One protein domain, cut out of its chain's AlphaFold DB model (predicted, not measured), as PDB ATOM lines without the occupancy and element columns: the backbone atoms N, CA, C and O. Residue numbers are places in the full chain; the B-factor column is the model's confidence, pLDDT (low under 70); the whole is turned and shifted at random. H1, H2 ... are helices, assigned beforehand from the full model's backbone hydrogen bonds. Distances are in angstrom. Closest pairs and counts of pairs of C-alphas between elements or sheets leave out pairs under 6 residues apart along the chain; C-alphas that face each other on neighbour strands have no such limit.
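This is residues 65 to 126 of the 1058 residues of the protein "Saccharopine dehydrogenase isoform B" of Chlorella sorokiniana (UniProt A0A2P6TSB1). This is a small, compact ball of helices gathered round the longest one, H5: H1 and H3 pack on H5 at a slant, and H4 makes a corner with its beginning at residues 113 to 116. H2 lies across the domain from H5, apart from it, and is near H4. The printed part has 62 residues with five named helices, H1 to H5 in order along the chain, and no named strand; the class is all helix. The radius of gyration of the C-alphas is 10.1 A, and the C-alphas span 23 by 22 by 18 A along their three main axes, a rounded outline.

Find C-alpha 113 at (-9.073, 21.848, 26.610); from there H5, residues 113 to 126, runs 20.1 A to C-alpha 126 at (-13.247, 9.768, 11.148). Go back to C-alpha 65 at (-21.411, 12.984, 19.969), where H1, residues 65 to 75, begins; its first and last C-alphas are 15.3 A apart. H2 is residues 81 to 89, 11.8 A long. H3, residues 95 to 100, and H4, residues 103 to 108, each measure 8.7 A from first to last C-alpha.

Start at H5, the hub, which touches three other helices. H1 touches it at a steep tilt of 58 degrees, opposite ways; look at the closest C-alphas, those of Ala 67 and Val 119, 5.6 A apart. H3 touches H5 too, opposite ways, and its closest C-alpha is that of Ala 95, 4.6 A from that of Gly 120. Their tilt of 37 degrees is only just steep. H4 and H5 touch only at the corner, about perpendicular at 74 degrees, with the C-alphas of Asp 103 and Leu 113 closest at 6.8 A. H1 and H2 form a helical hairpin, opposite ways at a steep tilt of 39 degrees. They only just touch, with 3 pairs of C-alphas within 8 A, the closest being those of Ala 65 and Val 84 at 6.1 A. H2 and H4 are near each other; H1 is apart from H3 and H4, and H3 is apart from H2 and H4. In H1, H2, H3, H4 and H5 every O i to N i+4 pair is within hydrogen-bond range.

The two C-alphas farthest apart are those of Ser 108 and Gln 126, 26.0 A. The printed part has no cut, and the four links between the helices are tight. In the B-factor column the mean pLDDT of the printed part is 79.2; look for values under 70 at residues 82 to 83, 85 to 86 and 88 to 91 of this model.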
ATOM      1  N   ALA A  65     -20.988  13.589  18.716       79.12
ATOM      2  CA  ALA A  65     -21.411  12.984  19.969       79.12
ATOM      3  C   ALA A  65     -20.624  11.688  20.195       79.12
ATOM      4  O   ALA A  65     -20.014  11.520  21.256       79.12
ATOM      5  N   ALA A  66     -20.521  10.836  19.173       81.38
ATOM      6  CA  ALA A  66     -19.701   9.628  19.230       81.38
ATOM      7  C   ALA A  66     -18.217   9.938  19.512       81.38
ATOM      8  O   ALA A  66     -17.603   9.281  20.357       81.38
ATOM      9  N   ALA A  67     -17.647  10.974  18.885       84.88
ATOM     10  CA  ALA A  67     -16.264  11.390  19.130       84.88
ATOM     11  C   ALA A  67     -16.039  11.902  20.567       84.88
ATOM     12  O   ALA A  67     -15.024  11.579  21.188       84.88
ATOM     13  N   VAL A  68     -16.989  12.651  21.144       82.12
ATOM     14  CA  VAL A  68     -16.920  13.107  22.544       82.12
ATOM     15  C   VAL A  68     -17.072  11.946  23.522       82.12
ATOM     16  O   VAL A  68     -16.325  11.888  24.506       82.12
ATOM     17  N   HIS A  69     -17.971  10.999  23.248       81.94
ATOM     18  CA  HIS A  69     -18.112   9.774  24.034       81.94
ATOM     19  C   HIS A  69     -16.805   8.966  24.041       81.94
ATOM     20  O   HIS A  69     -16.270   8.677  25.115       81.94
ATOM     21  N   ALA A  70     -16.223   8.707  22.868       83.75
ATOM     22  CA  ALA A  70     -14.959   7.984  22.730       83.75
ATOM     23  C   ALA A  70     -13.771   8.727  23.375       83.75
ATOM     24  O   ALA A  70     -12.921   8.115  24.029       83.75
ATOM     25  N   ALA A  71     -13.717  10.059  23.268       86.75
ATOM     26  CA  ALA A  71     -12.689  10.868  23.924       86.75
ATOM     27  C   ALA A  71     -12.792  10.810  25.457       86.75
ATOM     28  O   ALA A  71     -11.773  10.735  26.151       86.75
ATOM     29  N   CYS A  72     -14.011  10.825  25.999       84.94
ATOM     30  CA  CYS A  72     -14.261  10.720  27.435       84.94
ATOM     31  C   CYS A  72     -13.879   9.340  27.984       84.94
ATOM     32  O   CYS A  72     -13.244   9.267  29.040       84.94
ATOM     33  N   GLU A  73     -14.166   8.265  27.242       86.19
ATOM     34  CA  GLU A  73     -13.695   6.914  27.567       86.19
ATOM     35  C   GLU A  73     -12.164   6.831  27.556       86.19
ATOM     36  O   GLU A  73     -11.566   6.376  28.537       86.19
ATOM     37  N   ARG A  74     -11.504   7.366  26.516       88.69
ATOM     38  CA  ARG A  74     -10.033   7.402  26.402       88.69
ATOM     39  C   ARG A  74      -9.370   8.188  27.540       88.69
ATOM     40  O   ARG A  74      -8.262   7.857  27.959       88.69
ATOM     41  N   LEU A  75     -10.043   9.215  28.058       85.00
ATOM     42  CA  LEU A  75      -9.560  10.059  29.157       85.00
ATOM     43  C   LEU A  75     -10.007   9.587  30.554       85.00
ATOM     44  O   LEU A  75      -9.573  10.175  31.551       85.00
ATOM     45  N   GLY A  76     -10.860   8.561  30.655       80.31
ATOM     46  CA  GLY A  76     -11.423   8.082  31.922       80.31
ATOM     47  C   GLY A  76     -12.269   9.136  32.647       80.31
ATOM     48  O   GLY A  76     -12.190   9.268  33.873       80.31
ATOM     49  N   LYS A  77     -13.025   9.948  31.900       78.56
ATOM     50  CA  LYS A  77     -13.854  11.046  32.422       78.56
ATOM     51  C   LYS A  77     -15.325  10.851  32.034       78.56
ATOM     52  O   LYS A  77     -15.594  10.287  30.983       78.56
ATOM     53  N   PRO A  78     -16.283  11.304  32.866       75.00
ATOM     54  CA  PRO A  78     -17.697  11.263  32.506       75.00
ATOM     55  C   PRO A  78     -17.987  12.237  31.360       75.00
ATOM     56  O   PRO A  78     -17.377  13.306  31.287       75.00
ATOM     57  N   VAL A  79     -18.934  11.868  30.501       79.75
ATOM     58  CA  VAL A  79     -19.314  12.653  29.324       79.75
ATOM     59  C   VAL A  79     -20.065  13.910  29.765       79.75
ATOM     60  O   VAL A  79     -21.090  13.807  30.446       79.75
ATOM     61  N   PRO A  80     -19.575  15.113  29.426       79.44
ATOM     62  CA  PRO A  80     -20.286  16.343  29.723       79.44
ATOM     63  C   PRO A  80     -21.406  16.544  28.694       79.44
ATOM     64  O   PRO A  80     -21.218  17.251  27.712       79.44
ATOM     65  N   GLU A  81     -22.579  15.956  28.936       77.50
ATOM     66  CA  GLU A  81     -23.759  16.050  28.047       77.50
ATOM     67  C   GLU A  81     -24.112  17.496  27.667       77.50
ATOM     68  O   GLU A  81     -24.463  17.794  26.531       77.50
ATOM     69  N   ALA A  82     -23.935  18.436  28.600       67.00
ATOM     70  CA  ALA A  82     -24.135  19.857  28.331       67.00
ATOM     71  C   ALA A  82     -23.117  20.428  27.328       67.00
ATOM     72  O   ALA A  82     -23.474  21.305  26.553       67.00
ATOM     73  N   ALA A  83     -21.874  19.939  27.327       68.38
ATOM     74  CA  ALA A  83     -20.852  20.353  26.370       68.38
ATOM     75  C   ALA A  83     -21.030  19.649  25.016       68.38
ATOM     76  O   ALA A  83     -20.802  20.282  23.995       68.38
ATOM     77  N   VAL A  84     -21.488  18.389  24.988       76.06
ATOM     78  CA  VAL A  84     -21.881  17.693  23.744       76.06
ATOM     79  C   VAL A  84     -23.022  18.446  23.072       76.06
ATOM     80  O   VAL A  84     -22.903  18.846  21.917       76.06
ATOM     81  N   GLN A  85     -24.089  18.729  23.822       68.19
ATOM     82  CA  GLN A  85     -25.216  19.498  23.315       68.19
ATOM     83  C   GLN A  85     -24.792  20.918  22.934       68.19
ATOM     84  O   GLN A  85     -25.237  21.415  21.914       68.19
ATOM     85  N   ALA A  86     -23.886  21.558  23.678       67.00
ATOM     86  CA  ALA A  86     -23.370  22.872  23.310       67.00
ATOM     87  C   ALA A  86     -22.522  22.842  22.027       67.00
ATOM     88  O   ALA A  86     -22.621  23.769  21.233       67.00
ATOM     89  N   LEU A  87     -21.715  21.807  21.786       71.69
ATOM     90  CA  LEU A  87     -20.982  21.659  20.525       71.69
ATOM     91  C   LEU A  87     -21.939  21.422  19.348       71.69
ATOM     92  O   LEU A  87     -21.764  22.043  18.305       71.69
ATOM     93  N   LEU A  88     -22.987  20.612  19.544       66.94
ATOM     94  CA  LEU A  88     -24.037  20.369  18.547       66.94
ATOM     95  C   LEU A  88     -24.916  21.605  18.298       66.94
ATOM     96  O   LEU A  88     -25.237  21.908  17.156       66.94
ATOM     97  N   ASP A  89     -25.273  22.356  19.339       59.81
ATOM     98  CA  ASP A  89     -26.098  23.568  19.249       59.81
ATOM     99  C   ASP A  89     -25.335  24.744  18.618       59.81
ATOM    100  O   ASP A  89     -25.959  25.662  18.088       59.81
ATOM    101  N   ASN A  90     -23.996  24.725  18.686       60.19
ATOM    102  CA  ASN A  90     -23.113  25.747  18.111       60.19
ATOM    103  C   ASN A  90     -22.347  25.260  16.864       60.19
ATOM    104  O   ASN A  90     -21.452  25.962  16.404       60.19
ATOM    105  N   TRP A  91     -22.708  24.091  16.322       56.41
ATOM    106  CA  TRP A  91     -22.200  23.535  15.057       56.41
ATOM    107  C   TRP A  91     -20.674  23.372  14.980       56.41
ATOM    108  O   TRP A  91     -20.066  23.611  13.945       56.41
ATOM    109  N   TYR A  92     -20.043  22.933  16.071       74.44
ATOM    110  CA  TYR A  92     -18.648  22.484  16.049       74.44
ATOM    111  C   TYR A  92     -18.614  20.993  15.714       74.44
ATOM    112  O   TYR A  92     -18.521  20.157  16.615       74.44
ATOM    113  N   THR A  93     -18.773  20.676  14.428       73.69
ATOM    114  CA  THR A  93     -19.033  19.316  13.931       73.69
ATOM    115  C   THR A  93     -17.833  18.625  13.283       73.69
ATOM    116  O   THR A  93     -17.803  17.402  13.181       73.69
ATOM    117  N   THR A  94     -16.821  19.395  12.893       81.25
ATOM    118  CA  THR A  94     -15.603  18.893  12.238       81.25
ATOM    119  C   THR A  94     -14.358  19.137  13.085       81.25
ATOM    120  O   THR A  94     -14.338  19.980  13.994       81.25
ATOM    121  N   ALA A  95     -13.273  18.431  12.773       83.19
ATOM    122  CA  ALA A  95     -11.997  18.649  13.448       83.19
ATOM    123  C   ALA A  95     -11.453  20.071  13.228       83.19
ATOM    124  O   ALA A  95     -10.902  20.675  14.153       83.19
ATOM    125  N   GLY A  96     -11.648  20.629  12.027       74.19
ATOM    126  CA  GLY A  96     -11.243  21.995  11.680       74.19
ATOM    127  C   GLY A  96     -12.003  23.065  12.470       74.19
ATOM    128  O   GLY A  96     -11.391  23.988  13.010       74.19
ATOM    129  N   GLU A  97     -13.320  22.910  12.621       77.88
ATOM    130  CA  GLU A  97     -14.165  23.811  13.418       77.88
ATOM    131  C   GLU A  97     -13.801  23.764  14.907       77.88
ATOM    132  O   GLU A  97     -13.715  24.801  15.572       77.88
ATOM    133  N   LEU A  98     -13.528  22.567  15.436       79.06
ATOM    134  CA  LEU A  98     -13.133  22.404  16.833       79.06
ATOM    135  C   LEU A  98     -11.711  22.924  17.100       79.06
ATOM    136  O   LEU A  98     -11.435  23.423  18.194       79.06
ATOM    137  N   ALA A  99     -10.812  22.856  16.115       81.12
ATOM    138  CA  ALA A  99      -9.486  23.466  16.189       81.12
ATOM    139  C   ALA A  99      -9.556  25.005  16.157       81.12
ATOM    140  O   ALA A  99      -8.825  25.661  16.902       81.12
ATOM    141  N   ALA A 100     -10.469  25.576  15.363       77.44
ATOM    142  CA  ALA A 100     -10.689  27.018  15.248       77.44
ATOM    143  C   ALA A 100     -11.413  27.644  16.460       77.44
ATOM    144  O   ALA A 100     -11.354  28.860  16.654       77.44
ATOM    145  N   LEU A 101     -12.076  26.838  17.298       81.75
ATOM    146  CA  LEU A 101     -12.751  27.287  18.520       81.75
ATOM    147  C   LEU A 101     -11.745  27.893  19.525       81.75
ATOM    148  O   LEU A 101     -10.890  27.163  20.025       81.75
ATOM    149  N   PRO A 102     -11.842  29.173  19.931       88.50
ATOM    150  CA  PRO A 102     -10.930  29.745  20.924       88.50
ATOM    151  C   PRO A 102     -11.018  29.037  22.285       88.50
ATOM    152  O   PRO A 102     -12.100  28.659  22.739       88.50
ATOM    153  N   ASP A 103      -9.886  28.880  22.973       85.19
ATOM    154  CA  ASP A 103      -9.800  28.135  24.241       85.19
ATOM    155  C   ASP A 103     -10.680  28.713  25.362       85.19
ATOM    156  O   ASP A 103     -11.192  27.973  26.207       85.19
ATOM    157  N   GLU A 104     -10.884  30.029  25.369       76.00
ATOM    158  CA  GLU A 104     -11.770  30.704  26.322       76.00
ATOM    159  C   GLU A 104     -13.246  30.361  26.056       76.00
ATOM    160  O   GLU A 104     -13.989  30.035  26.987       76.00
ATOM    161  N   THR A 105     -13.640  30.298  24.782       70.38
ATOM    162  CA  THR A 105     -14.976  29.876  24.350       70.38
ATOM    163  C   THR A 105     -15.213  28.399  24.659       70.38
ATOM    164  O   THR A 105     -16.240  28.063  25.244       70.38
ATOM    165  N   ALA A 106     -14.242  27.520  24.390       78.44
ATOM    166  CA  ALA A 106     -14.338  26.096  24.726       78.44
ATOM    167  C   ALA A 106     -14.595  25.868  26.226       78.44
ATOM    168  O   ALA A 106     -15.478  25.096  26.603       78.44
ATOM    169  N   ARG A 107     -13.892  26.606  27.097       77.88
ATOM    170  CA  ARG A 107     -14.125  26.551  28.549       77.88
ATOM    171  C   ARG A 107     -15.511  27.063  28.935       77.88
ATOM    172  O   ARG A 107     -16.133  26.477  29.817       77.88
ATOM    173  N   SER A 108     -16.002  28.119  28.281       71.81
ATOM    174  CA  SER A 108     -17.345  28.664  28.531       71.81
ATOM    175  C   SER A 108     -18.473  27.700  28.137       71.81
ATOM    176  O   SER A 108     -19.506  27.671  28.801       71.81
ATOM    177  N   LEU A 109     -18.238  26.844  27.133       71.44
ATOM    178  CA  LEU A 109     -19.138  25.756  26.723       71.44
ATOM    179  C   LEU A 109     -19.000  24.504  27.608       71.44
ATOM    180  O   LEU A 109     -19.625  23.479  27.347       71.44
ATOM    181  N   GLY A 110     -18.175  24.560  28.660       75.44
ATOM    182  CA  GLY A 110     -17.944  23.436  29.561       75.44
ATOM    183  C   GLY A 110     -17.065  22.331  28.970       75.44
ATOM    184  O   GLY A 110     -17.050  21.233  29.523       75.44
ATOM    185  N   LEU A 111     -16.324  22.603  27.887       80.12
ATOM    186  CA  LEU A 111     -15.413  21.663  27.232       80.12
ATOM    187  C   LEU A 111     -13.969  21.859  27.738       80.12
ATOM    188  O   LEU A 111     -13.316  22.852  27.401       80.12
ATOM    189  N   PRO A 112     -13.410  20.932  28.542       86.62
ATOM    190  CA  PRO A 112     -12.015  21.018  28.965       86.62
ATOM    191  C   PRO A 112     -11.067  20.962  27.762       86.62
ATOM    192  O   PRO A 112     -11.248  20.133  26.876       86.62
ATOM    193  N   LEU A 113      -9.995  21.759  27.759       85.12
ATOM    194  CA  LEU A 113      -9.073  21.848  26.610       85.12
ATOM    195  C   LEU A 113      -8.417  20.510  26.232       85.12
ATOM    196  O   LEU A 113      -8.189  20.239  25.059       85.12
ATOM    197  N   ARG A 114      -8.167  19.637  27.218       84.62
ATOM    198  CA  ARG A 114      -7.702  18.267  26.948       84.62
ATOM    199  C   ARG A 114      -8.757  17.416  26.242       84.62
ATOM    200  O   ARG A 114      -8.392  16.610  25.401       84.62
ATOM    201  N   LEU A 115     -10.035  17.589  26.583       84.31
ATOM    202  CA  LEU A 115     -11.129  16.890  25.913       84.31
ATOM    203  C   LEU A 115     -11.303  17.434  24.491       84.31
ATOM    204  O   LEU A 115     -11.334  16.646  23.558       84.31
ATOM    205  N   LYS A 116     -11.282  18.762  24.312       88.06
ATOM    206  CA  LYS A 116     -11.289  19.436  23.002       88.06
ATOM    207  C   LYS A 116     -10.227  18.874  22.046       88.06
ATOM    208  O   LYS A 116     -10.548  18.543  20.912       88.06
ATOM    209  N   ALA A 117      -8.985  18.726  22.511       87.19
ATOM    210  CA  ALA A 117      -7.892  18.208  21.688       87.19
ATOM    211  C   ALA A 117      -8.117  16.750  21.242       87.19
ATOM    212  O   ALA A 117      -7.928  16.432  20.074       87.19
ATOM    213  N   VAL A 118      -8.559  15.876  22.155       88.69
ATOM    214  CA  VAL A 118      -8.792  14.452  21.849       88.69
ATOM    215  C   VAL A 118     -10.020  14.259  20.957       88.69
ATOM    216  O   VAL A 118     -10.008  13.396  20.088       88.69
ATOM    217  N   VAL A 119     -11.064  15.073  21.135       87.81
ATOM    218  CA  VAL A 119     -12.239  15.065  20.248       87.81
ATOM    219  C   VAL A 119     -11.846  15.510  18.842       87.81
ATOM    220  O   VAL A 119     -12.227  14.853  17.883       87.81
ATOM    221  N   GLY A 120     -11.023  16.557  18.714       87.00
ATOM    222  CA  GLY A 120     -10.503  16.996  17.417       87.00
ATOM    223  C   GLY A 120      -9.689  15.909  16.711       87.00
ATOM    224  O   GLY A 120      -9.908  15.657  15.534       87.00
ATOM    225  N   GLU A 121      -8.813  15.205  17.439       89.06
ATOM    226  CA  GLU A 121      -8.031  14.077  16.905       89.06
ATOM    227  C   GLU A 121      -8.931  12.942  16.381       89.06
ATOM    228  O   GLU A 121      -8.685  12.405  15.302       89.06
ATOM    229  N   LEU A 122      -9.978  12.581  17.130       87.50
ATOM    230  CA  LEU A 122     -10.908  11.518  16.740       87.50
ATOM    231  C   LEU A 122     -11.773  11.914  15.539       87.50
ATOM    232  O   LEU A 122     -12.018  11.075  14.676       87.50
ATOM    233  N   LEU A 123     -12.186  13.179  15.453       86.62
ATOM    234  CA  LEU A 123     -12.915  13.691  14.293       86.62
ATOM    235  C   LEU A 123     -12.038  13.691  13.039       86.62
ATOM    236  O   LEU A 123     -12.483  13.203  12.007       86.62
ATOM    237  N   SER A 124     -10.765  14.088  13.142       87.38
ATOM    238  CA  SER A 124      -9.833  14.005  12.008       87.38
ATOM    239  C   SER A 124      -9.631  12.569  11.518       87.38
ATOM    240  O   SER A 124      -9.478  12.336  10.322       87.38
ATOM    241  N   GLN A 125      -9.632  11.584  12.425       83.75
ATOM    242  CA  GLN A 125      -9.526  10.166  12.059       83.75
ATOM    243  C   GLN A 125     -10.792   9.652  11.360       83.75
ATOM    244  O   GLN A 125     -10.686   8.867  10.419       83.75
ATOM    245  N   GLN A 126     -11.975  10.094  11.800       82.38
ATOM    246  CA  GLN A 126     -13.247   9.768  11.148       82.38
ATOM    247  C   GLN A 126     -13.338  10.389   9.746       82.38
ATOM    248  O   GLN A 126     -13.719   9.703   8.800       82.38
TER     249      GLN A 126